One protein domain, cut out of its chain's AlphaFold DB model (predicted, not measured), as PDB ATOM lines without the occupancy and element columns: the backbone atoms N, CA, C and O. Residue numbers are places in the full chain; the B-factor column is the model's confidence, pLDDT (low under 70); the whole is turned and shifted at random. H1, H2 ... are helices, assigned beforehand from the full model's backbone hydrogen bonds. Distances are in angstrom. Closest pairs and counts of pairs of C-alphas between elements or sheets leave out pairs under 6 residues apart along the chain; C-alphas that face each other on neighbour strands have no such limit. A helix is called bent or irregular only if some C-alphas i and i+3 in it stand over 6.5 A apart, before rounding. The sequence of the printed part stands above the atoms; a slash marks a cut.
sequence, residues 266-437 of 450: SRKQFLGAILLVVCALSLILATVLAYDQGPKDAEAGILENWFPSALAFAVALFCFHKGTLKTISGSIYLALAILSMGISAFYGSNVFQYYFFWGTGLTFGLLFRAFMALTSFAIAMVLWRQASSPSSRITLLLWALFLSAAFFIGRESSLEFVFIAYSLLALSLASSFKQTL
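Overview. This is residues 266 to 437 of the 450 residues of an uncharacterized protein of Rufibacter latericius (UniProt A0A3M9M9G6). Five long helices, H2, H3, H5, H6 and H7, stand side by side in a loose ring, with H2 and H3 making one wall, H5 and H6 the opposite wall, and H7 joining the two; H3 and H5 close the ring only through a few contacts. H1 runs along the outside of the ring, over H2 and H7, and short H4 sits at one end of the bundle, beside the start of H5. Residues 293 to 300 stick out at that same end. The printed part has 172 residues with seven named helices, H1 to H7 in chain order, and no named strand; the class is all helix. It is compact, with a radius of gyration of the C-alphas of 16.4 A and spans of 50 by 36 by 25 A.

Along the chain. Find C-alpha 267 at (-45.301, 35.328, 0.137); from there H1 runs 36.1 A to residue 291. H2, residues 303 to 324, is 32.1 A long, and H3, residues 330 to 348, is 26.5 A. After H4, residues 355 to 358, look for C-alpha 362 at (-53.566, 58.970, 38.140), where H5 begins its 36.3 A to residue 386. H6 takes residues 390 to 408 over 27.4 A. H7, residues 414 to 437, covers 35.5 A and ends at C-alpha 437, (-52.139, 44.320, -5.692). H7 is irregular, with C-alphas 431 and 434 7.4 A apart and a kink of 32 degrees near residue 431.

Arrangement. H1, H2, H3, H5, H6 and H7 form an up and down bundle, each running against the one before it. Residues 281 to 289 of H1 touch H2 in a hairpin, closest at the C-alphas of Leu 285 and Glu 304, 6.1 A. H1 also touches H7, at a shallow tilt of 10 degrees, with Val 278 and Ser 423 closest at 6.5 A between C-alphas. H2 and H3 make a hairpin at 16 degrees, the closest C-alphas being Gly 323 and Gly 330, 3.9 A. H3 touches H5 at a steep tilt of 40 degrees; C-alphas 332 and 379 are closest, 6.9 A. H4 and H5 touch only at the corner, closest at C-alphas 357 and 365, 4.3 A. The hairpin H5 and H6 stands at 2 degrees, with C-alphas 373 and 404 closest at 4.5 A. H6 and H7 form another hairpin, closest at C-alphas 399 and 421, 4.3 A. H7 runs the same way as H2 and touches it, with C-alphas 308 and 419 closest at 4.4 A. H1 and H5 are apart. Each O i to N i+4 pair is within hydrogen-bond range in H1, H3 and H5; the counts are 16 of 18 in H2, 13 of 15 in H6 and 16 of 20 in H7, and H4 is too short for such a pair.

Size, cuts and confidence. The C-alphas farthest apart, Ser 266 and Thr 360, are 51.2 A from each other. The printed part has no cut. The link H1 to H2 is long, with 11 residues. Look for pLDDT under 70 at residues 292 to 298, 360 to 362 and 434 to 437.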
ATOM      1  N   SER A 266     -41.509  34.945  -2.953       76.25
ATOM      2  CA  SER A 266     -42.833  34.397  -2.688       76.25
ATOM      3  C   SER A 266     -43.350  34.896  -1.331       76.25
ATOM      4  O   SER A 266     -42.580  35.200  -0.422       76.25
ATOM      5  N   ARG A 267     -44.678  34.923  -1.143       70.38
ATOM      6  CA  ARG A 267     -45.301  35.328   0.137       70.38
ATOM      7  C   ARG A 267     -44.716  34.566   1.332       70.38
ATOM      8  O   ARG A 267     -44.541  35.154   2.388       70.38
ATOM      9  N   LYS A 268     -44.420  33.273   1.156       74.75
ATOM     10  CA  LYS A 268     -43.831  32.426   2.199       74.75
ATOM     11  C   LYS A 268     -42.408  32.864   2.547       74.75
ATOM     12  O   LYS A 268     -42.090  32.947   3.720       74.75
ATOM     13  N   GLN A 269     -41.592  33.195   1.545       77.94
ATOM     14  CA  GLN A 269     -40.231  33.696   1.756       77.94
ATOM     15  C   GLN A 269     -40.227  35.073   2.423       77.94
ATOM     16  O   GLN A 269     -39.454  35.282   3.343       77.94
ATOM     17  N   PHE A 270     -41.119  35.983   2.018       75.81
ATOM     18  CA  PHE A 270     -41.232  37.297   2.657       75.81
ATOM     19  C   PHE A 270     -41.671  37.189   4.124       75.81
ATOM     20  O   PHE A 270     -41.064  37.796   4.997       75.81
ATOM     21  N   LEU A 271     -42.682  36.359   4.410       72.12
ATOM     22  CA  LEU A 271     -43.102  36.077   5.788       72.12
ATOM     23  C   LEU A 271     -41.995  35.394   6.598       72.12
ATOM     24  O   LEU A 271     -41.788  35.755   7.749       72.12
ATOM     25  N   GLY A 272     -41.275  34.442   5.999       73.31
ATOM     26  CA  GLY A 272     -40.133  33.783   6.632       73.31
ATOM     27  C   GLY A 272     -38.993  34.754   6.941       73.31
ATOM     28  O   GLY A 272     -38.417  34.672   8.016       73.31
ATOM     29  N   ALA A 273     -38.715  35.710   6.050       76.81
ATOM     30  CA  ALA A 273     -37.720  36.753   6.277       76.81
ATOM     31  C   ALA A 273     -38.130  37.691   7.421       76.81
ATOM     32  O   ALA A 273     -37.320  37.945   8.302       76.81
ATOM     33  N   ILE A 274     -39.389  38.146   7.457       77.88
ATOM     34  CA  ILE A 274     -39.901  38.948   8.581       77.88
ATOM     35  C   ILE A 274     -39.795  38.166   9.888       77.88
ATOM     36  O   ILE A 274     -39.324  38.712  10.876       77.88
ATOM     37  N   LEU A 275     -40.202  36.894   9.895       75.31
ATOM     38  CA  LEU A 275     -40.113  36.052  11.083       75.31
ATOM     39  C   LEU A 275     -38.663  35.894  11.551       75.31
ATOM     40  O   LEU A 275     -38.402  36.018  12.737       75.31
ATOM     41  N   LEU A 276     -37.725  35.661  10.631       77.19
ATOM     42  CA  LEU A 276     -36.302  35.559  10.946       77.19
ATOM     43  C   LEU A 276     -35.767  36.861  11.548       77.19
ATOM     44  O   LEU A 276     -35.081  36.814  12.563       77.19
ATOM     45  N   VAL A 277     -36.108  38.009  10.953       80.50
ATOM     46  CA  VAL A 277     -35.737  39.326  11.485       80.50
ATOM     47  C   VAL A 277     -36.310  39.507  12.885       80.50
ATOM     48  O   VAL A 277     -35.562  39.825  13.798       80.50
ATOM     49  N   VAL A 278     -37.600  39.235  13.088       79.31
ATOM     50  CA  VAL A 278     -38.238  39.319  14.409       79.31
ATOM     51  C   VAL A 278     -37.539  38.410  15.418       79.31
ATOM     52  O   VAL A 278     -37.194  38.884  16.489       79.31
ATOM     53  N   CYS A 279     -37.274  37.144  15.084       71.56
ATOM     54  CA  CYS A 279     -36.586  36.216  15.984       71.56
ATOM     55  C   CYS A 279     -35.159  36.672  16.315       71.56
ATOM     56  O   CYS A 279     -34.731  36.545  17.459       71.56
ATOM     57  N   ALA A 280     -34.422  37.198  15.334       79.94
ATOM     58  CA  ALA A 280     -33.088  37.744  15.557       79.94
ATOM     59  C   ALA A 280     -33.149  38.956  16.496       79.94
ATOM     60  O   ALA A 280     -32.419  39.002  17.479       79.94
ATOM     61  N   LEU A 281     -34.074  39.884  16.247       79.69
ATOM     62  CA  LEU A 281     -34.308  41.038  17.112       79.69
ATOM     63  C   LEU A 281     -34.748  40.621  18.522       79.69
ATOM     64  O   LEU A 281     -34.255  41.189  19.485       79.69
ATOM     65  N   SER A 282     -35.598  39.598  18.663       73.56
ATOM     66  CA  SER A 282     -35.970  39.026  19.965       73.56
ATOM     67  C   SER A 282     -34.766  38.487  20.722       73.56
ATOM     68  O   SER A 282     -34.663  38.707  21.922       73.56
ATOM     69  N   LEU A 283     -33.881  37.755  20.040       77.06
ATOM     70  CA  LEU A 283     -32.696  37.179  20.666       77.06
ATOM     71  C   LEU A 283     -31.743  38.281  21.130       77.06
ATOM     72  O   LEU A 283     -31.243  38.215  22.251       77.06
ATOM     73  N   ILE A 284     -31.521  39.293  20.289       79.38
ATOM     74  CA  ILE A 284     -30.685  40.442  20.643       79.38
ATOM     75  C   ILE A 284     -31.311  41.182  21.827       79.38
ATOM     76  O   ILE A 284     -30.638  41.340  22.834       79.38
ATOM     77  N   LEU A 285     -32.597  41.536  21.767       76.31
ATOM     78  CA  LEU A 285     -33.305  42.183  22.875       76.31
ATOM     79  C   LEU A 285     -33.201  41.370  24.173       76.31
ATOM     80  O   LEU A 285     -32.859  41.918  25.211       76.31
ATOM     81  N   ALA A 286     -33.435  40.057  24.121       72.50
ATOM     82  CA  ALA A 286     -33.306  39.190  25.290       72.50
ATOM     83  C   ALA A 286     -31.878  39.178  25.853       72.50
ATOM     84  O   ALA A 286     -31.694  39.110  27.064       72.50
ATOM     85  N   THR A 287     -30.871  39.251  24.981       74.88
ATOM     86  CA  THR A 287     -29.462  39.321  25.386       74.88
ATOM     87  C   THR A 287     -29.178  40.655  26.065       74.88
ATOM     88  O   THR A 287     -28.609  40.678  27.147       74.88
ATOM     89  N   VAL A 288     -29.631  41.754  25.470       72.44
ATOM     90  CA  VAL A 288     -29.486  43.110  26.013       72.44
ATOM     91  C   VAL A 288     -30.100  43.189  27.407       72.44
ATOM     92  O   VAL A 288     -29.398  43.503  28.359       72.44
ATOM     93  N   LEU A 289     -31.358  42.767  27.554       74.06
ATOM     94  CA  LEU A 289     -32.054  42.752  28.843       74.06
ATOM     95  C   LEU A 289     -31.383  41.843  29.888       74.06
ATOM     96  O   LEU A 289     -31.516  42.078  31.084       74.06
ATOM     97  N   ALA A 290     -30.678  40.791  29.462       71.44
ATOM     98  CA  ALA A 290     -29.976  39.893  30.376       71.44
ATOM     99  C   ALA A 290     -28.636  40.460  30.880       71.44
ATOM    100  O   ALA A 290     -28.209  40.099  31.977       71.44
ATOM    101  N   TYR A 291     -27.971  41.306  30.088       70.12
ATOM    102  CA  TYR A 291     -26.650  41.866  30.402       70.12
ATOM    103  C   TYR A 291     -26.696  43.292  30.963       70.12
ATOM    104  O   TYR A 291     -25.727  43.730  31.584       70.12
ATOM    105  N   ASP A 292     -27.810  43.996  30.796       65.00
ATOM    106  CA  ASP A 292     -28.007  45.359  31.279       65.00
ATOM    107  C   ASP A 292     -28.353  45.391  32.784       65.00
ATOM    108  O   ASP A 292     -29.510  45.496  33.191       65.00
ATOM    109  N   GLN A 293     -27.333  45.218  33.635       51.19
ATOM    110  CA  GLN A 293     -27.445  45.320  35.105       51.19
ATOM    111  C   GLN A 293     -26.650  46.492  35.705       51.19
ATOM    112  O   GLN A 293     -26.469  46.562  36.924       51.19
ATOM    113  N   GLY A 294     -26.154  47.407  34.870       53.56
ATOM    114  CA  GLY A 294     -25.450  48.600  35.335       53.56
ATOM    115  C   GLY A 294     -26.409  49.642  35.927       53.56
ATOM    116  O   GLY A 294     -27.584  49.682  35.554       53.56
ATOM    117  N   PRO A 295     -25.953  50.502  36.857       49.59
ATOM    118  CA  PRO A 295     -26.692  51.713  37.186       49.59
ATOM    119  C   PRO A 295     -26.843  52.534  35.902       49.59
ATOM    120  O   PRO A 295     -25.853  52.961  35.318       49.59
ATOM    121  N   LYS A 296     -28.084  52.702  35.440       61.56
ATOM    122  CA  LYS A 296     -28.383  53.545  34.284       61.56
ATOM    123  C   LYS A 296     -28.171  54.987  34.703       61.56
ATOM    124  O   LYS A 296     -29.031  55.564  35.376       61.56
ATOM    125  N   ASP A 297     -27.021  55.540  34.347       68.12
ATOM    126  CA  ASP A 297     -26.864  56.983  34.350       68.12
ATOM    127  C   ASP A 297     -27.985  57.567  33.488       68.12
ATOM    128  O   ASP A 297     -28.333  57.029  32.438       68.12
ATOM    129  N   ALA A 298     -28.629  58.629  33.974       66.25
ATOM    130  CA  ALA A 298     -29.787  59.213  33.292       66.25
ATOM    131  C   ALA A 298     -29.445  59.734  31.882       66.25
ATOM    132  O   ALA A 298     -30.352  59.976  31.086       66.25
ATOM    133  N   GLU A 299     -28.151  59.898  31.612       73.25
ATOM    134  CA  GLU A 299     -27.566  60.341  30.351       73.25
ATOM    135  C   GLU A 299     -27.135  59.176  29.454       73.25
ATOM    136  O   GLU A 299     -26.777  59.429  28.322       73.25
ATOM    137  N   ALA A 300     -27.204  57.914  29.896       84.38
ATOM    138  CA  ALA A 300     -26.881  56.779  29.037       84.38
ATOM    139  C   ALA A 300     -28.066  56.413  28.127       84.38
ATOM    140  O   ALA A 300     -29.225  56.365  28.565       84.38
ATOM    141  N   GLY A 301     -27.773  56.100  26.865       88.00
ATOM    142  CA  GLY A 301     -28.750  55.548  25.930       88.00
ATOM    143  C   GLY A 301     -29.373  54.240  26.439       88.00
ATOM    144  O   GLY A 301     -28.788  53.491  27.224       88.00
ATOM    145  N   ILE A 302     -30.604  53.956  26.010       91.44
ATOM    146  CA  ILE A 302     -31.382  52.781  26.425       91.44
ATOM    147  C   ILE A 302     -31.668  51.924  25.201       91.44
ATOM    148  O   ILE A 302     -32.706  52.027  24.540       91.44
ATOM    149  N   LEU A 303     -30.727  51.039  24.905       91.94
ATOM    150  CA  LEU A 303     -30.739  50.224  23.701       91.94
ATOM    151  C   LEU A 303     -32.025  49.403  23.519       91.94
ATOM    152  O   LEU A 303     -32.523  49.259  22.398       91.94
ATOM    153  N   GLU A 304     -32.585  48.844  24.593       91.94
ATOM    154  CA  GLU A 304     -33.785  48.011  24.514       91.94
ATOM    155  C   GLU A 304     -35.002  48.762  23.952       91.94
ATOM    156  O   GLU A 304     -35.882  48.139  23.351       91.94
ATOM    157  N   ASN A 305     -35.023  50.097  24.052       93.88
ATOM    158  CA  ASN A 305     -36.070  50.939  23.476       93.88
ATOM    159  C   ASN A 305     -36.051  50.932  21.943       93.88
ATOM    160  O   ASN A 305     -37.101  51.115  21.309       93.88
ATOM    161  N   TRP A 306     -34.891  50.677  21.326       96.00
ATOM    162  CA  TRP A 306     -34.743  50.684  19.873       96.00
ATOM    163  C   TRP A 306     -35.605  49.609  19.205       96.00
ATOM    164  O   TRP A 306     -36.264  49.878  18.203       96.00
ATOM    165  N   PHE A 307     -35.684  48.402  19.773       95.25
ATOM    166  CA  PHE A 307     -36.374  47.262  19.153       95.25
ATOM    167  C   PHE A 307     -37.881  47.482  18.927       95.25
ATOM    168  O   PHE A 307     -38.333  47.382  17.777       95.25
ATOM    169  N   PRO A 308     -38.703  47.767  19.964       95.44
ATOM    170  CA  PRO A 308     -40.118  48.059  19.759       95.44
ATOM    171  C   PRO A 308     -40.313  49.337  18.940       95.44
ATOM    172  O   PRO A 308     -41.232  49.391  18.117       95.44
ATOM    173  N   SER A 309     -39.435  50.333  19.109       96.75
ATOM    174  CA  SER A 309     -39.512  51.597  18.379       96.75
ATOM    175  C   SER A 309     -39.314  51.419  16.874       96.75
ATOM    176  O   SER A 309     -40.190  51.802  16.095       96.75
ATOM    177  N   ALA A 310     -38.220  50.781  16.454       96.88
ATOM    178  CA  ALA A 310     -37.877  50.544  15.056       96.88
ATOM    179  C   ALA A 310     -38.937  49.688  14.346       96.88
ATOM    180  O   ALA A 310     -39.305  49.953  13.197       96.88
ATOM    181  N   LEU A 311     -39.487  48.680  15.033       95.50
ATOM    182  CA  LEU A 311     -40.536  47.838  14.465       95.50
ATOM    183  C   LEU A 311     -41.859  48.601  14.302       95.50
ATOM    184  O   LEU A 311     -42.506  48.495  13.254       95.50
ATOM    185  N   ALA A 312     -42.243  49.404  15.299       97.38
ATOM    186  CA  ALA A 312     -43.406  50.282  15.205       97.38
ATOM    187  C   ALA A 312     -43.248  51.328  14.099       97.38
ATOM    188  O   ALA A 312     -44.182  51.556  13.327       97.38
ATOM    189  N   PHE A 313     -42.048  51.880  13.943       97.75
ATOM    190  CA  PHE A 313     -41.710  52.807  12.875       97.75
ATOM    191  C   PHE A 313     -41.827  52.169  11.485       97.75
ATOM    192  O   PHE A 313     -42.489  52.710  10.597       97.75
ATOM    193  N   ALA A 314     -41.265  50.972  11.292       95.00
ATOM    194  CA  ALA A 314     -41.366  50.241  10.031       95.00
ATOM    195  C   ALA A 314     -42.829  49.931   9.661       95.00
ATOM    196  O   ALA A 314     -43.239  50.086   8.503       95.00
ATOM    197  N   VAL A 315     -43.644  49.546  10.650       95.44
ATOM    198  CA  VAL A 315     -45.092  49.376  10.480       95.44
ATOM    199  C   VAL A 315     -45.765  50.702  10.117       95.44
ATOM    200  O   VAL A 315     -46.585  50.723   9.196       95.44
ATOM    201  N   ALA A 316     -45.393  51.810  10.763       97.00
ATOM    202  CA  ALA A 316     -45.922  53.134  10.458       97.00
ATOM    203  C   ALA A 316     -45.655  53.534   8.999       97.00
ATOM    204  O   ALA A 316     -46.589  53.922   8.296       97.00
ATOM    205  N   LEU A 317     -44.424  53.355   8.505       93.50
ATOM    206  CA  LEU A 317     -44.060  53.628   7.108       93.50
ATOM    207  C   LEU A 317     -44.877  52.777   6.125       93.50
ATOM    208  O   LEU A 317     -45.397  53.282   5.123       93.50
ATOM    209  N   PHE A 318     -45.035  51.486   6.422       91.50
ATOM    210  CA  PHE A 318     -45.829  50.579   5.596       91.50
ATOM    211  C   PHE A 318     -47.309  50.984   5.555       91.50
ATOM    212  O   PHE A 318     -47.917  51.049   4.479       91.50
ATOM    213  N   CYS A 319     -47.899  51.262   6.718       94.19
ATOM    214  CA  CYS A 319     -49.287  51.686   6.850       94.19
ATOM    215  C   CYS A 319     -49.520  53.050   6.196       94.19
ATOM    216  O   CYS A 319     -50.518  53.213   5.498       94.19
ATOM    217  N   PHE A 320     -48.579  53.988   6.315       93.50
ATOM    218  CA  PHE A 320     -48.644  55.276   5.633       93.50
ATOM    219  C   PHE A 320     -48.690  55.081   4.115       93.50
ATOM    220  O   PHE A 320     -49.606  55.568   3.451       93.50
ATOM    221  N   HIS A 321     -47.777  54.272   3.565       88.31
ATOM    222  CA  HIS A 321     -47.789  53.941   2.143       88.31
ATOM    223  C   HIS A 321     -49.136  53.340   1.713       88.31
ATOM    224  O   HIS A 321     -49.758  53.840   0.775       88.31
ATOM    225  N   LYS A 322     -49.639  52.322   2.425       87.81
ATOM    226  CA  LYS A 322     -50.947  51.707   2.134       87.81
ATOM    227  C   LYS A 322     -52.103  52.701   2.229       87.81
ATOM    228  O   LYS A 322     -52.989  52.665   1.380       87.81
ATOM    229  N   GLY A 323     -52.076  53.590   3.215       91.44
ATOM    230  CA  GLY A 323     -53.096  54.606   3.444       91.44
ATOM    231  C   GLY A 323     -53.174  55.656   2.336       91.44
ATOM    232  O   GLY A 323     -54.259  56.132   2.011       91.44
ATOM    233  N   THR A 324     -52.043  55.962   1.692       88.56
ATOM    234  CA  THR A 324     -51.996  56.881   0.540       88.56
ATOM    235  C   THR A 324     -52.514  56.264  -0.764       88.56
ATOM    236  O   THR A 324     -52.799  56.987  -1.724       88.56
ATOM    237  N   LEU A 325     -52.677  54.938  -0.823       84.25
ATOM    238  CA  LEU A 325     -53.355  54.280  -1.937       84.25
ATOM    239  C   LEU A 325     -54.864  54.513  -1.783       84.25
ATOM    240  O   LEU A 325     -55.414  54.280  -0.708       84.25
ATOM    241  N   LYS A 326     -55.548  54.941  -2.856       77.69
ATOM    242  CA  LYS A 326     -57.002  55.219  -2.887       77.69
ATOM    243  C   LYS A 326     -57.845  53.942  -2.718       77.69
ATOM    244  O   LYS A 326     -58.524  53.505  -3.642       77.69
ATOM    245  N   THR A 327     -57.765  53.317  -1.552       80.31
ATOM    246  CA  THR A 327     -58.510  52.117  -1.168       80.31
ATOM    247  C   THR A 327     -59.602  52.485  -0.164       80.31
ATOM    248  O   THR A 327     -59.500  53.498   0.526       80.31
ATOM    249  N   ILE A 328     -60.644  51.653  -0.062       78.56
ATOM    250  CA  ILE A 328     -61.763  51.846   0.884       78.56
ATOM    251  C   ILE A 328     -61.264  51.942   2.340       78.56
ATOM    252  O   ILE A 328     -61.886  52.594   3.170       78.56
ATOM    253  N   SER A 329     -60.115  51.337   2.649       87.56
ATOM    254  CA  SER A 329     -59.513  51.303   3.984       87.56
ATOM    255  C   SER A 329     -58.348  52.276   4.184       87.56
ATOM    256  O   SER A 329     -57.671  52.206   5.210       87.56
ATOM    257  N   GLY A 330     -58.117  53.201   3.246       91.62
ATOM    258  CA  GLY A 330     -56.975  54.120   3.295       91.62
ATOM    259  C   GLY A 330     -56.895  54.928   4.596       91.62
ATOM    260  O   GLY A 330     -55.838  54.987   5.219       91.62
ATOM    261  N   SER A 331     -58.023  55.465   5.071       94.56
ATOM    262  CA  SER A 331     -58.089  56.246   6.317       94.56
ATOM    263  C   SER A 331     -57.690  55.444   7.559       94.56
ATOM    264  O   SER A 331     -57.022  55.973   8.442       94.56
ATOM    265  N   ILE A 332     -58.044  54.160   7.614       95.56
ATOM    266  CA  ILE A 332     -57.724  53.280   8.747       95.56
ATOM    267  C   ILE A 332     -56.228  52.986   8.776       95.56
ATOM    268  O   ILE A 332     -55.617  53.013   9.839       95.56
ATOM    269  N   TYR A 333     -55.620  52.745   7.612       95.19
ATOM    270  CA  TYR A 333     -54.173  52.576   7.526       95.19
ATOM    271  C   TYR A 333     -53.419  53.858   7.890       95.19
ATOM    272  O   TYR A 333     -52.383  53.768   8.538       95.19
ATOM    273  N   LEU A 334     -53.939  55.043   7.547       95.88
ATOM    274  CA  LEU A 334     -53.357  56.311   8.003       95.88
ATOM    275  C   LEU A 334     -53.481  56.484   9.524       95.88
ATOM    276  O   LEU A 334     -52.511  56.877  10.162       95.88
ATOM    277  N   ALA A 335     -54.627  56.141  10.115       96.62
ATOM    278  CA  ALA A 335     -54.802  56.171  11.568       96.62
ATOM    279  C   ALA A 335     -53.842  55.204  12.277       96.62
ATOM    280  O   ALA A 335     -53.203  55.577  13.259       96.62
ATOM    281  N   LEU A 336     -53.684  53.986  11.745       97.06
ATOM    282  CA  LEU A 336     -52.704  53.025  12.247       97.06
ATOM    283  C   LEU A 336     -51.271  53.543  12.084       97.06
ATOM    284  O   LEU A 336     -50.478  53.391  13.000       97.06
ATOM    285  N   ALA A 337     -50.943  54.203  10.969       97.00
ATOM    286  CA  ALA A 337     -49.627  54.803  10.773       97.00
ATOM    287  C   ALA A 337     -49.319  55.884  11.819       97.00
ATOM    288  O   ALA A 337     -48.224  55.896  12.368       97.00
ATOM    289  N   ILE A 338     -50.290  56.752  12.127       97.38
ATOM    290  CA  ILE A 338     -50.156  57.780  13.170       97.38
ATOM    291  C   ILE A 338     -49.967  57.128  14.542       97.38
ATOM    292  O   ILE A 338     -49.045  57.495  15.265       97.38
ATOM    293  N   LEU A 339     -50.795  56.131  14.878       97.81
ATOM    294  CA  LEU A 339     -50.664  55.382  16.129       97.81
ATOM    295  C   LEU A 339     -49.276  54.739  16.241       97.81
ATOM    296  O   LEU A 339     -48.620  54.873  17.266       97.81
ATOM    297  N   SER A 340     -48.811  54.070  15.188       98.19
ATOM    298  CA  SER A 340     -47.525  53.371  15.183       98.19
ATOM    299  C   SER A 340     -46.323  54.303  15.214       98.19
ATOM    300  O   SER A 340     -45.354  54.002  15.904       98.19
ATOM    301  N   MET A 341     -46.405  55.460  14.556       98.00
ATOM    302  CA  MET A 341     -45.401  56.516  14.687       98.00
ATOM    303  C   MET A 341     -45.355  57.049  16.125       98.00
ATOM    304  O   MET A 341     -44.279  57.189  16.694       98.00
ATOM    305  N   GLY A 342     -46.522  57.281  16.738       97.62
ATOM    306  CA  GLY A 342     -46.619  57.717  18.130       97.62
ATOM    307  C   GLY A 342     -46.048  56.698  19.116       97.62
ATOM    308  O   GLY A 342     -45.318  57.082  20.018       97.62
ATOM    309  N   ILE A 343     -46.321  55.401  18.923       97.88
ATOM    310  CA  ILE A 343     -45.715  54.332  19.733       97.88
ATOM    311  C   ILE A 343     -44.199  54.283  19.533       97.88
ATOM    312  O   ILE A 343     -43.473  54.162  20.514       97.88
ATOM    313  N   SER A 344     -43.725  54.394  18.291       98.12
ATOM    314  CA  SER A 344     -42.291  54.427  18.007       98.12
ATOM    315  C   SER A 344     -41.602  55.549  18.782       98.12
ATOM    316  O   SER A 344     -40.691  55.273  19.557       98.12
ATOM    317  N   ALA A 345     -42.107  56.781  18.673       97.75
ATOM    318  CA  ALA A 345     -41.570  57.912  19.421       97.75
ATOM    319  C   ALA A 345     -41.669  57.694  20.936       97.75
ATOM    320  O   ALA A 345     -40.681  57.859  21.636       97.75
ATOM    321  N   PHE A 346     -42.826  57.270  21.450       96.12
ATOM    322  CA  PHE A 346     -43.081  57.125  22.888       96.12
ATOM    323  C   PHE A 346     -42.132  56.152  23.599       96.12
ATOM    324  O   PHE A 346     -41.720  56.423  24.727       96.12
ATOM    325  N   TYR A 347     -41.782  55.041  22.947       96.00
ATOM    326  CA  TYR A 347     -40.809  54.090  23.485       96.00
ATOM    327  C   TYR A 347     -39.373  54.478  23.137       96.00
ATOM    328  O   TYR A 347     -38.530  54.462  24.021       96.00
ATOM    329  N   GLY A 348     -39.096  54.888  21.896       95.81
ATOM    330  CA  GLY A 348     -37.743  55.246  21.460       95.81
ATOM    331  C   GLY A 348     -37.154  56.462  22.178       95.81
ATOM    332  O   GLY A 348     -35.958  56.494  22.416       95.81
ATOM    333  N   SER A 349     -37.992  57.423  22.568       95.44
ATOM    334  CA  SER A 349     -37.606  58.584  23.392       95.44
ATOM    335  C   SER A 349     -37.761  58.336  24.891       95.44
ATOM    336  O   SER A 349     -37.786  59.276  25.672       95.44
ATOM    337  N   ASN A 350     -37.994  57.091  25.312       94.75
ATOM    338  CA  ASN A 350     -38.162  56.717  26.714       94.75
ATOM    339  C   ASN A 350     -39.270  57.463  27.498       94.75
ATOM    340  O   ASN A 350     -39.389  57.312  28.715       94.75
ATOM    341  N   VAL A 351     -40.129  58.240  26.827       92.62
ATOM    342  CA  VAL A 351     -41.196  59.045  27.451       92.62
ATOM    343  C   VAL A 351     -42.149  58.170  28.262       92.62
ATOM    344  O   VAL A 351     -42.691  58.606  29.281       92.62
ATOM    345  N   PHE A 352     -42.320  56.905  27.868       92.12
ATOM    346  CA  PHE A 352     -43.121  55.952  28.626       92.12
ATOM    347  C   PHE A 352     -42.643  55.750  30.064       92.12
ATOM    348  O   PHE A 352     -43.469  55.439  30.908       92.12
ATOM    349  N   GLN A 353     -41.364  55.955  30.381       90.44
ATOM    350  CA  GLN A 353     -40.829  55.806  31.737       90.44
ATOM    351  C   GLN A 353     -41.148  57.006  32.647       90.44
ATOM    352  O   GLN A 353     -40.908  56.937  33.856       90.44
ATOM    353  N   TYR A 354     -41.685  58.108  32.109       87.69
ATOM    354  CA  TYR A 354     -41.919  59.321  32.892       87.69
ATOM    355  C   TYR A 354     -42.940  59.066  34.004       87.69
ATOM    356  O   TYR A 354     -43.985  58.443  33.794       87.69
ATOM    357  N   TYR A 355     -42.657  59.604  35.199       83.56
ATOM    358  CA  TYR A 355     -43.468  59.383  36.404       83.56
ATOM    359  C   TYR A 355     -44.951  59.692  36.184       83.56
ATOM    360  O   TYR A 355     -45.821  59.004  36.699       83.56
ATOM    361  N   PHE A 356     -45.258  60.690  35.365       82.56
ATOM    362  CA  PHE A 356     -46.620  61.075  35.017       82.56
ATOM    363  C   PHE A 356     -47.472  59.956  34.376       82.56
ATOM    364  O   PHE A 356     -48.690  59.951  34.558       82.56
ATOM    365  N   PHE A 357     -46.872  58.987  33.672       84.00
ATOM    366  CA  PHE A 357     -47.617  57.872  33.072       84.00
ATOM    367  C   PHE A 357     -47.912  56.733  34.060       84.00
ATOM    368  O   PHE A 357     -48.932  56.052  33.910       84.00
ATOM    369  N   TRP A 358     -47.067  56.549  35.082       82.94
ATOM    370  CA  TRP A 358     -47.129  55.405  36.009       82.94
ATOM    371  C   TRP A 358     -47.433  55.765  37.474       82.94
ATOM    372  O   TRP A 358     -47.848  54.893  38.232       82.94
ATOM    373  N   GLY A 359     -47.235  57.019  37.881       75.88
ATOM    374  CA  GLY A 359     -47.313  57.506  39.259       75.88
ATOM    375  C   GLY A 359     -48.679  58.065  39.687       75.88
ATOM    376  O   GLY A 359     -49.709  57.821  39.061       75.88
ATOM    377  N   THR A 360     -48.686  58.852  40.771       52.97
ATOM    378  CA  THR A 360     -49.894  59.398  41.439       52.97
ATOM    379  C   THR A 360     -50.646  60.480  40.650       52.97
ATOM    380  O   THR A 360     -51.731  60.889  41.065       52.97
ATOM    381  N   GLY A 361     -50.157  60.886  39.471       57.81
ATOM    382  CA  GLY A 361     -50.879  61.687  38.464       57.81
ATOM    383  C   GLY A 361     -51.990  60.899  37.749       57.81
ATOM    384  O   GLY A 361     -52.129  60.962  36.526       57.81
ATOM    385  N   LEU A 362     -52.754  60.126  38.528       62.59
ATOM    386  CA  LEU A 362     -53.566  58.970  38.140       62.59
ATOM    387  C   LEU A 362     -54.508  59.228  36.968       62.59
ATOM    388  O   LEU A 362     -54.681  58.346  36.135       62.59
ATOM    389  N   THR A 363     -55.118  60.408  36.875       86.31
ATOM    390  CA  THR A 363     -56.187  60.619  35.899       86.31
ATOM    391  C   THR A 363     -55.650  60.737  34.481       86.31
ATOM    392  O   THR A 363     -56.111  60.003  33.616       86.31
ATOM    393  N   PHE A 364     -54.661  61.597  34.218       86.12
ATOM    394  CA  PHE A 364     -54.177  61.748  32.844       86.12
ATOM    395  C   PHE A 364     -53.486  60.473  32.360       86.12
ATOM    396  O   PHE A 364     -53.833  59.971  31.296       86.12
ATOM    397  N   GLY A 365     -52.541  59.928  33.137       88.94
ATOM    398  CA  GLY A 365     -51.805  58.728  32.736       88.94
ATOM    399  C   GLY A 365     -52.738  57.537  32.494       88.94
ATOM    400  O   GLY A 365     -52.566  56.797  31.528       88.94
ATOM    401  N   LEU A 366     -53.775  57.359  33.323       90.94
ATOM    402  CA  LEU A 366     -54.799  56.335  33.102       90.94
ATOM    403  C   LEU A 366     -55.655  56.624  31.862       90.94
ATOM    404  O   LEU A 366     -55.882  55.712  31.071       90.94
ATOM    405  N   LEU A 367     -56.109  57.868  31.673       93.12
ATOM    406  CA  LEU A 367     -56.910  58.261  30.509       93.12
ATOM    407  C   LEU A 367     -56.138  58.066  29.205       93.12
ATOM    408  O   LEU A 367     -56.695  57.530  28.252       93.12
ATOM    409  N   PHE A 368     -54.860  58.441  29.173       93.00
ATOM    410  CA  PHE A 368     -53.986  58.218  28.029       93.00
ATOM    411  C   PHE A 368     -53.862  56.723  27.715       93.00
ATOM    412  O   PHE A 368     -54.140  56.303  26.596       93.00
ATOM    413  N   ARG A 369     -53.527  55.893  28.710       93.25
ATOM    414  CA  ARG A 369     -53.407  54.435  28.540       93.25
ATOM    415  C   ARG A 369     -54.711  53.789  28.072       93.25
ATOM    416  O   ARG A 369     -54.704  52.989  27.137       93.25
ATOM    417  N   ALA A 370     -55.836  54.173  28.675       95.25
ATOM    418  CA  ALA A 370     -57.160  53.714  28.272       95.25
ATOM    419  C   ALA A 370     -57.491  54.145  26.837       95.25
ATOM    420  O   ALA A 370     -57.966  53.332  26.046       95.25
ATOM    421  N   PHE A 371     -57.190  55.393  26.470       95.88
ATOM    422  CA  PHE A 371     -57.370  55.901  25.114       95.88
ATOM    423  C   PHE A 371     -56.539  55.114  24.093       95.88
ATOM    424  O   PHE A 371     -57.071  54.710  23.056       95.88
ATOM    425  N   MET A 372     -55.267  54.839  24.390       96.25
ATOM    426  CA  MET A 372     -54.383  54.062  23.515       96.25
ATOM    427  C   MET A 372     -54.888  52.624  23.336       96.25
ATOM    428  O   MET A 372     -54.990  52.144  22.204       96.25
ATOM    429  N   ALA A 373     -55.292  51.966  24.426       96.06
ATOM    430  CA  ALA A 373     -55.883  50.632  24.386       96.06
ATOM    431  C   ALA A 373     -57.172  50.605  23.545       96.06
ATOM    432  O   ALA A 373     -57.263  49.846  22.578       96.06
ATOM    433  N   LEU A 374     -58.135  51.487  23.836       97.56
ATOM    434  CA  LEU A 374     -59.401  51.581  23.102       97.56
ATOM    435  C   LEU A 374     -59.185  51.867  21.612       97.56
ATOM    436  O   LEU A 374     -59.823  51.241  20.766       97.56
ATOM    437  N   THR A 375     -58.255  52.764  21.283       97.19
ATOM    438  CA  THR A 375     -57.900  53.088  19.896       97.19
ATOM    439  C   THR A 375     -57.318  51.872  19.178       97.19
ATOM    440  O   THR A 375     -57.735  51.563  18.060       97.19
ATOM    441  N   SER A 376     -56.406  51.134  19.824       96.31
ATOM    442  CA  SER A 376     -55.821  49.920  19.246       96.31
ATOM    443  C   SER A 376     -56.878  48.845  18.967       96.31
ATOM    444  O   SER A 376     -56.918  48.294  17.865       96.31
ATOM    445  N   PHE A 377     -57.811  48.620  19.901       97.56
ATOM    446  CA  PHE A 377     -58.924  47.687  19.722       97.56
ATOM    447  C   PHE A 377     -59.881  48.137  18.620       97.56
ATOM    448  O   PHE A 377     -60.279  47.321  17.788       97.56
ATOM    449  N   ALA A 378     -60.226  49.424  18.561       97.38
ATOM    450  CA  ALA A 378     -61.083  49.959  17.511       97.38
ATOM    451  C   ALA A 378     -60.465  49.730  16.120       97.38
ATOM    452  O   ALA A 378     -61.125  49.173  15.239       97.38
ATOM    453  N   ILE A 379     -59.184  50.068  15.934       96.62
ATOM    454  CA  ILE A 379     -58.463  49.833  14.673       96.62
ATOM    455  C   ILE A 379     -58.399  48.334  14.352       96.62
ATOM    456  O   ILE A 379     -58.713  47.934  13.224       96.62
ATOM    457  N   ALA A 380     -58.052  47.495  15.334       96.19
ATOM    458  CA  ALA A 380     -57.979  46.048  15.161       96.19
ATOM    459  C   ALA A 380     -59.314  45.463  14.709       96.19
ATOM    460  O   ALA A 380     -59.334  44.673  13.772       96.19
ATOM    461  N   MET A 381     -60.431  45.887  15.301       97.19
ATOM    462  CA  MET A 381     -61.761  45.395  14.943       97.19
ATOM    463  C   MET A 381     -62.149  45.746  13.507       97.19
ATOM    464  O   MET A 381     -62.741  44.913  12.812       97.19
ATOM    465  N   VAL A 382     -61.800  46.942  13.021       95.75
ATOM    466  CA  VAL A 382     -62.104  47.295  11.630       95.75
ATOM    467  C   VAL A 382     -61.211  46.526  10.653       95.75
ATOM    468  O   VAL A 382     -61.718  45.976   9.674       95.75
ATOM    469  N   LEU A 383     -59.909  46.403  10.935       93.88
ATOM    470  CA  LEU A 383     -58.994  45.602  10.110       93.88
ATOM    471  C   LEU A 383     -59.339  44.106  10.145       93.88
ATOM    472  O   LEU A 383     -59.255  43.429   9.122       93.88
ATOM    473  N   TRP A 384     -59.798  43.591  11.285       95.50
ATOM    474  CA  TRP A 384     -60.221  42.201  11.468       95.50
ATOM    475  C   TRP A 384     -61.393  41.839  10.554       95.50
ATOM    476  O   TRP A 384     -61.379  40.781   9.923       95.50
ATOM    477  N   ARG A 385     -62.373  42.745  10.410       95.31
ATOM    478  CA  ARG A 385     -63.508  42.565   9.486       95.31
ATOM    479  C   ARG A 385     -63.064  42.506   8.025       95.31
ATOM    480  O   ARG A 385     -63.686  41.810   7.228       95.31
ATOM    481  N   GLN A 386     -61.991  43.214   7.680       91.94
ATOM    482  CA  GLN A 386     -61.434  43.257   6.324       91.94
ATOM    483  C   GLN A 386     -60.442  42.120   6.048       91.94
ATOM    484  O   GLN A 386     -60.166  41.798   4.893       91.94
ATOM    485  N   ALA A 387     -59.898  41.496   7.092       91.44
ATOM    486  CA  ALA A 387     -58.931  40.424   6.961       91.44
ATOM    487  C   ALA A 387     -59.579  39.167   6.365       91.44
ATOM    488  O   ALA A 387     -60.564  38.626   6.880       91.44
ATOM    489  N   SER A 388     -58.985  38.660   5.285       89.12
ATOM    490  CA  SER A 388     -59.498  37.489   4.572       89.12
ATOM    491  C   SER A 388     -59.125  36.156   5.219       89.12
ATOM    492  O   SER A 388     -59.729  35.139   4.900       89.12
ATOM    493  N   SER A 389     -58.047  36.122   6.012       91.44
ATOM    494  CA  SER A 389     -57.476  34.881   6.536       91.44
ATOM    495  C   SER A 389     -57.684  34.784   8.049       91.44
ATOM    496  O   SER A 389     -57.486  35.789   8.742       91.44
ATOM    497  N   PRO A 390     -58.043  33.601   8.585       93.88
ATOM    498  CA  PRO A 390     -58.196  33.405  10.027       93.88
ATOM    499  C   PRO A 390     -56.925  33.741  10.814       93.88
ATOM    500  O   PRO A 390     -57.001  34.340  11.880       93.88
ATOM    501  N   SER A 391     -55.749  33.435  10.257       91.94
ATOM    502  CA  SER A 391     -54.464  33.762  10.882       91.94
ATOM    503  C   SER A 391     -54.277  35.275  11.047       91.94
ATOM    504  O   SER A 391     -53.983  35.718  12.150       91.94
ATOM    505  N   SER A 392     -54.540  36.074  10.003       92.06
ATOM    506  CA  SER A 392     -54.456  37.545  10.071       92.06
ATOM    507  C   SER A 392     -55.419  38.136  11.105       92.06
ATOM    508  O   SER A 392     -55.108  39.122  11.766       92.06
ATOM    509  N   ARG A 393     -56.609  37.537  11.234       95.12
ATOM    510  CA  ARG A 393     -57.624  37.928  12.217       95.12
ATOM    511  C   ARG A 393     -57.143  37.689  13.646       95.12
ATOM    512  O   ARG A 393     -57.239  38.591  14.472       95.12
ATOM    513  N   ILE A 394     -56.602  36.505  13.920       95.88
ATOM    514  CA  ILE A 394     -56.058  36.161  15.239       95.88
ATOM    515  C   ILE A 394     -54.882  37.079  15.582       95.88
ATOM    516  O   ILE A 394     -54.863  37.656  16.663       95.88
ATOM    517  N   THR A 395     -53.939  37.285  14.658       95.00
ATOM    518  CA  THR A 395     -52.770  38.137  14.921       95.00
ATOM    519  C   THR A 395     -53.133  39.606  15.139       95.00
ATOM    520  O   THR A 395     -52.486  40.251  15.955       95.00
ATOM    521  N   LEU A 396     -54.184  40.136  14.498       96.19
ATOM    522  CA  LEU A 396     -54.692  41.492  14.777       96.19
ATOM    523  C   LEU A 396     -55.290  41.623  16.182       96.19
ATOM    524  O   LEU A 396     -55.057  42.629  16.848       96.19
ATOM    525  N   LEU A 397     -56.055  40.625  16.634       96.81
ATOM    526  CA  LEU A 397     -56.614  40.630  17.989       96.81
ATOM    527  C   LEU A 397     -55.512  40.510  19.040       96.81
ATOM    528  O   LEU A 397     -55.524  41.246  20.022       96.81
ATOM    529  N   LEU A 398     -54.537  39.625  18.808       97.25
ATOM    530  CA  LEU A 398     -53.380  39.491  19.687       97.25
ATOM    531  C   LEU A 398     -52.540  40.775  19.700       97.25
ATOM    532  O   LEU A 398     -52.146  41.201  20.776       97.25
ATOM    533  N   TRP A 399     -52.325  41.440  18.560       97.62
ATOM    534  CA  TRP A 399     -51.659  42.748  18.528       97.62
ATOM    535  C   TRP A 399     -52.341  43.761  19.459       97.62
ATOM    536  O   TRP A 399     -51.669  44.342  20.307       97.62
ATOM    537  N   ALA A 400     -53.661  43.946  19.342       97.81
ATOM    538  CA  ALA A 400     -54.389  44.884  20.200       97.81
ATOM    539  C   ALA A 400     -54.343  44.481  21.679       97.81
ATOM    540  O   ALA A 400     -54.191  45.343  22.545       97.81
ATOM    541  N   LEU A 401     -54.428  43.177  21.968       97.69
ATOM    542  CA  LEU A 401     -54.336  42.649  23.326       97.69
ATOM    543  C   LEU A 401     -52.960  42.917  23.945       97.69
ATOM    544  O   LEU A 401     -52.900  43.487  25.029       97.69
ATOM    545  N   PHE A 402     -51.872  42.551  23.262       97.75
ATOM    546  CA  PHE A 402     -50.503  42.757  23.750       97.75
ATOM    547  C   PHE A 402     -50.156  44.244  23.854       97.75
ATOM    548  O   PHE A 402     -49.587  44.656  24.860       97.75
ATOM    549  N   LEU A 403     -50.557  45.068  22.879       97.12
ATOM    550  CA  LEU A 403     -50.334  46.512  22.945       97.12
ATOM    551  C   LEU A 403     -51.102  47.141  24.114       97.12
ATOM    552  O   LEU A 403     -50.551  47.965  24.832       97.12
ATOM    553  N   SER A 404     -52.351  46.733  24.343       97.00
ATOM    554  CA  SER A 404     -53.121  47.203  25.499       97.00
ATOM    555  C   SER A 404     -52.486  46.740  26.806       97.00
ATOM    556  O   SER A 404     -52.308  47.538  27.718       97.00
ATOM    557  N   ALA A 405     -52.088  45.472  26.886       96.31
ATOM    558  CA  ALA A 405     -51.418  44.907  28.048       96.31
ATOM    559  C   ALA A 405     -50.106  45.641  28.382       96.31
ATOM    560  O   ALA A 405     -49.863  45.910  29.557       96.31
ATOM    561  N   ALA A 406     -49.333  46.073  27.378       95.81
ATOM    562  CA  ALA A 406     -48.121  46.875  27.570       95.81
ATOM    563  C   ALA A 406     -48.367  48.168  28.366       95.81
ATOM    564  O   ALA A 406     -47.495  48.615  29.107       95.81
ATOM    565  N   PHE A 407     -49.560  48.757  28.253       94.50
ATOM    566  CA  PHE A 407     -49.926  49.958  28.999       94.50
ATOM    567  C   PHE A 407     -50.363  49.671  30.448       94.50
ATOM    568  O   PHE A 407     -50.367  50.589  31.265       94.50
ATOM    569  N   PHE A 408     -50.715  48.430  30.804       94.31
ATOM    570  CA  PHE A 408     -51.301  48.106  32.114       94.31
ATOM    571  C   PHE A 408     -50.490  47.127  32.977       94.31
ATOM    572  O   PHE A 408     -50.666  47.144  34.191       94.31
ATOM    573  N   ILE A 409     -49.614  46.297  32.400       88.94
ATOM    574  CA  ILE A 409     -48.903  45.225  33.131       88.94
ATOM    575  C   ILE A 409     -47.738  45.739  33.995       88.94
ATOM    576  O   ILE A 409     -47.348  45.073  34.950       88.94
ATOM    577  N   GLY A 410     -47.245  46.951  33.741       84.75
ATOM    578  CA  GLY A 410     -46.173  47.579  34.518       84.75
ATOM    579  C   GLY A 410     -45.075  48.142  33.623       84.75
ATOM    580  O   GLY A 410     -45.017  47.832  32.435       84.75
ATOM    581  N   ARG A 411     -44.223  48.989  34.211       86.12
ATOM    582  CA  ARG A 411     -43.147  49.712  33.515       86.12
ATOM    583  C   ARG A 411     -42.096  48.761  32.931       86.12
ATOM    584  O   ARG A 411     -41.763  48.900  31.760       86.12
ATOM    585  N   GLU A 412     -41.669  47.777  33.720       86.25
ATOM    586  CA  GLU A 412     -40.586  46.849  33.358       86.25
ATOM    587  C   GLU A 412     -40.933  45.981  32.147       86.25
ATOM    588  O   GLU A 412     -40.155  45.897  31.211       86.25
ATOM    589  N   SER A 413     -42.135  45.396  32.112       91.25
ATOM    590  CA  SER A 413     -42.531  44.481  31.029       91.25
ATOM    591  C   SER A 413     -43.154  45.179  29.814       91.25
ATOM    592  O   SER A 413     -43.675  44.533  28.906       91.25
ATOM    593  N   SER A 414     -43.230  46.512  29.810       93.31
ATOM    594  CA  SER A 414     -43.952  47.237  28.760       93.31
ATOM    595  C   SER A 414     -43.295  47.045  27.386       93.31
ATOM    596  O   SER A 414     -43.987  46.883  26.377       93.31
ATOM    597  N   LEU A 415     -41.960  47.002  27.354       92.75
ATOM    598  CA  LEU A 415     -41.159  46.925  26.134       92.75
ATOM    599  C   LEU A 415     -41.371  45.614  25.376       92.75
ATOM    600  O   LEU A 415     -41.639  45.628  24.170       92.75
ATOM    601  N   GLU A 416     -41.323  44.483  26.074       93.38
ATOM    602  CA  GLU A 416     -41.486  43.154  25.491       93.38
ATOM    603  C   GLU A 416     -42.893  42.991  24.921       93.38
ATOM    604  O   GLU A 416     -43.065  42.474  23.815       93.38
ATOM    605  N   PHE A 417     -43.911  43.485  25.632       95.19
ATOM    606  CA  PHE A 417     -45.290  43.432  25.158       95.19
ATOM    607  C   PHE A 417     -45.496  44.277  23.897       95.19
ATOM    608  O   PHE A 417     -46.160  43.810  22.966       95.19
ATOM    609  N   VAL A 418     -44.907  45.475  23.810       96.19
ATOM    610  CA  VAL A 418     -44.968  46.283  22.579       96.19
ATOM    611  C   VAL A 418     -44.205  45.624  21.443       96.19
ATOM    612  O   VAL A 418     -44.726  45.553  20.328       96.19
ATOM    613  N   PHE A 419     -43.019  45.080  21.706       95.12
ATOM    614  CA  PHE A 419     -42.246  44.373  20.694       95.12
ATOM    615  C   PHE A 419     -43.014  43.161  20.133       95.12
ATOM    616  O   PHE A 419     -43.134  43.001  18.910       95.12
ATOM    617  N   ILE A 420     -43.626  42.346  21.002       94.62
ATOM    618  CA  ILE A 420     -44.494  41.223  20.607       94.62
ATOM    619  C   ILE A 420     -45.698  41.732  19.810       94.62
ATOM    620  O   ILE A 420     -46.005  41.195  18.740       94.62
ATOM    621  N   ALA A 421     -46.369  42.783  20.289       96.75
ATOM    622  CA  ALA A 421     -47.523  43.360  19.614       96.75
ATOM    623  C   ALA A 421     -47.170  43.769  18.177       96.75
ATOM    624  O   ALA A 421     -47.845  43.365  17.224       96.75
ATOM    625  N   TYR A 422     -46.095  44.530  17.992       96.94
ATOM    626  CA  TYR A 422     -45.697  45.018  16.675       96.94
ATOM    627  C   TYR A 422     -45.152  43.922  15.760       96.94
ATOM    628  O   TYR A 422     -45.367  43.984  14.547       96.94
ATOM    629  N   SER A 423     -44.575  42.862  16.322       94.69
ATOM    630  CA  SER A 423     -44.216  41.653  15.575       94.69
ATOM    631  C   SER A 423     -45.455  40.966  14.996       94.69
ATOM    632  O   SER A 423     -45.505  40.646  13.804       94.69
ATOM    633  N   LEU A 424     -46.504  40.805  15.806       94.75
ATOM    634  CA  LEU A 424     -47.783  40.237  15.373       94.75
ATOM    635  C   LEU A 424     -48.465  41.106  14.310       94.75
ATOM    636  O   LEU A 424     -48.983  40.579  13.316       94.75
ATOM    637  N   LEU A 425     -48.433  42.431  14.482       95.25
ATOM    638  CA  LEU A 425     -48.988  43.366  13.509       95.25
ATOM    639  C   LEU A 425     -48.233  43.305  12.178       95.25
ATOM    640  O   LEU A 425     -48.871  43.178  11.132       95.25
ATOM    641  N   ALA A 426     -46.899  43.319  12.199       92.62
ATOM    642  CA  ALA A 426     -46.074  43.202  10.999       92.62
ATOM    643  C   ALA A 426     -46.375  41.906  10.226       92.62
ATOM    644  O   ALA A 426     -46.601  41.942   9.012       92.62
ATOM    645  N   LEU A 427     -46.483  40.769  10.926       90.69
ATOM    646  CA  LEU A 427     -46.876  39.486  10.330       90.69
ATOM    647  C   LEU A 427     -48.283  39.542   9.715       90.69
ATOM    648  O   LEU A 427     -48.500  39.051   8.599       90.69
ATOM    649  N   SER A 428     -49.242  40.174  10.400       92.12
ATOM    650  CA  SER A 428     -50.600  40.348   9.878       92.12
ATOM    651  C   SER A 428     -50.618  41.205   8.610       92.12
ATOM    652  O   SER A 428     -51.176  40.803   7.582       92.12
ATOM    653  N   LEU A 429     -49.930  42.344   8.624       90.38
ATOM    654  CA  LEU A 429     -49.842  43.261   7.490       90.38
ATOM    655  C   LEU A 429     -49.152  42.610   6.286       90.38
ATOM    656  O   LEU A 429     -49.679  42.668   5.170       90.38
ATOM    657  N   ALA A 430     -48.048  41.896   6.504       86.94
ATOM    658  CA  ALA A 430     -47.345  41.150   5.464       86.94
ATOM    659  C   ALA A 430     -48.235  40.084   4.805       86.94
ATOM    660  O   ALA A 430     -48.201  39.880   3.587       86.94
ATOM    661  N   SER A 431     -49.097  39.434   5.591       83.69
ATOM    662  CA  SER A 431     -50.037  38.435   5.087       83.69
ATOM    663  C   SER A 431     -51.097  39.030   4.138       83.69
ATOM    664  O   SER A 431     -51.513  38.358   3.190       83.69
ATOM    665  N   SER A 432     -51.471  40.300   4.342       80.12
ATOM    666  CA  SER A 432     -52.476  41.028   3.550       80.12
ATOM    667  C   SER A 432     -51.934  41.616   2.235       80.12
ATOM    668  O   SER A 432     -52.699  41.933   1.321       80.12
ATOM    669  N   PHE A 433     -50.606  41.715   2.089       71.06
ATOM    670  CA  PHE A 433     -49.953  42.497   1.034       71.06
ATOM    671  C   PHE A 433     -50.354  42.109  -0.402       71.06
ATOM    672  O   PHE A 433     -50.488  42.983  -1.261       71.06
ATOM    673  N   LYS A 434     -50.603  40.817  -0.672       65.69
ATOM    674  CA  LYS A 434     -50.952  40.324  -2.020       65.69
ATOM    675  C   LYS A 434     -52.358  40.706  -2.492       65.69
ATOM    676  O   LYS A 434     -52.572  40.792  -3.697       65.69
ATOM    677  N   GLN A 435     -53.308  40.935  -1.586       63.84
ATOM    678  CA  GLN A 435     -54.699  41.193  -1.981       63.84
ATOM    679  C   GLN A 435     -54.884  42.580  -2.586       63.84
ATOM    680  O   GLN A 435     -55.583  42.727  -3.584       63.84
ATOM    681  N   THR A 436     -54.186  43.585  -2.052       59.94
ATOM    682  CA  THR A 436     -54.265  44.962  -2.561       59.94
ATOM    683  C   THR A 436     -53.751  45.085  -3.998       59.94
ATOM    684  O   THR A 436     -54.251  45.888  -4.782       59.94
ATOM    685  N   LEU A 437     -52.752  44.277  -4.363       58.78
ATOM    686  CA  LEU A 437     -52.139  44.320  -5.692       58.78
ATOM    687  C   LEU A 437     -53.029  43.695  -6.765       58.78
ATOM    688  O   LEU A 437     -53.040  44.174  -7.894       58.78
TER     689      LEU A 437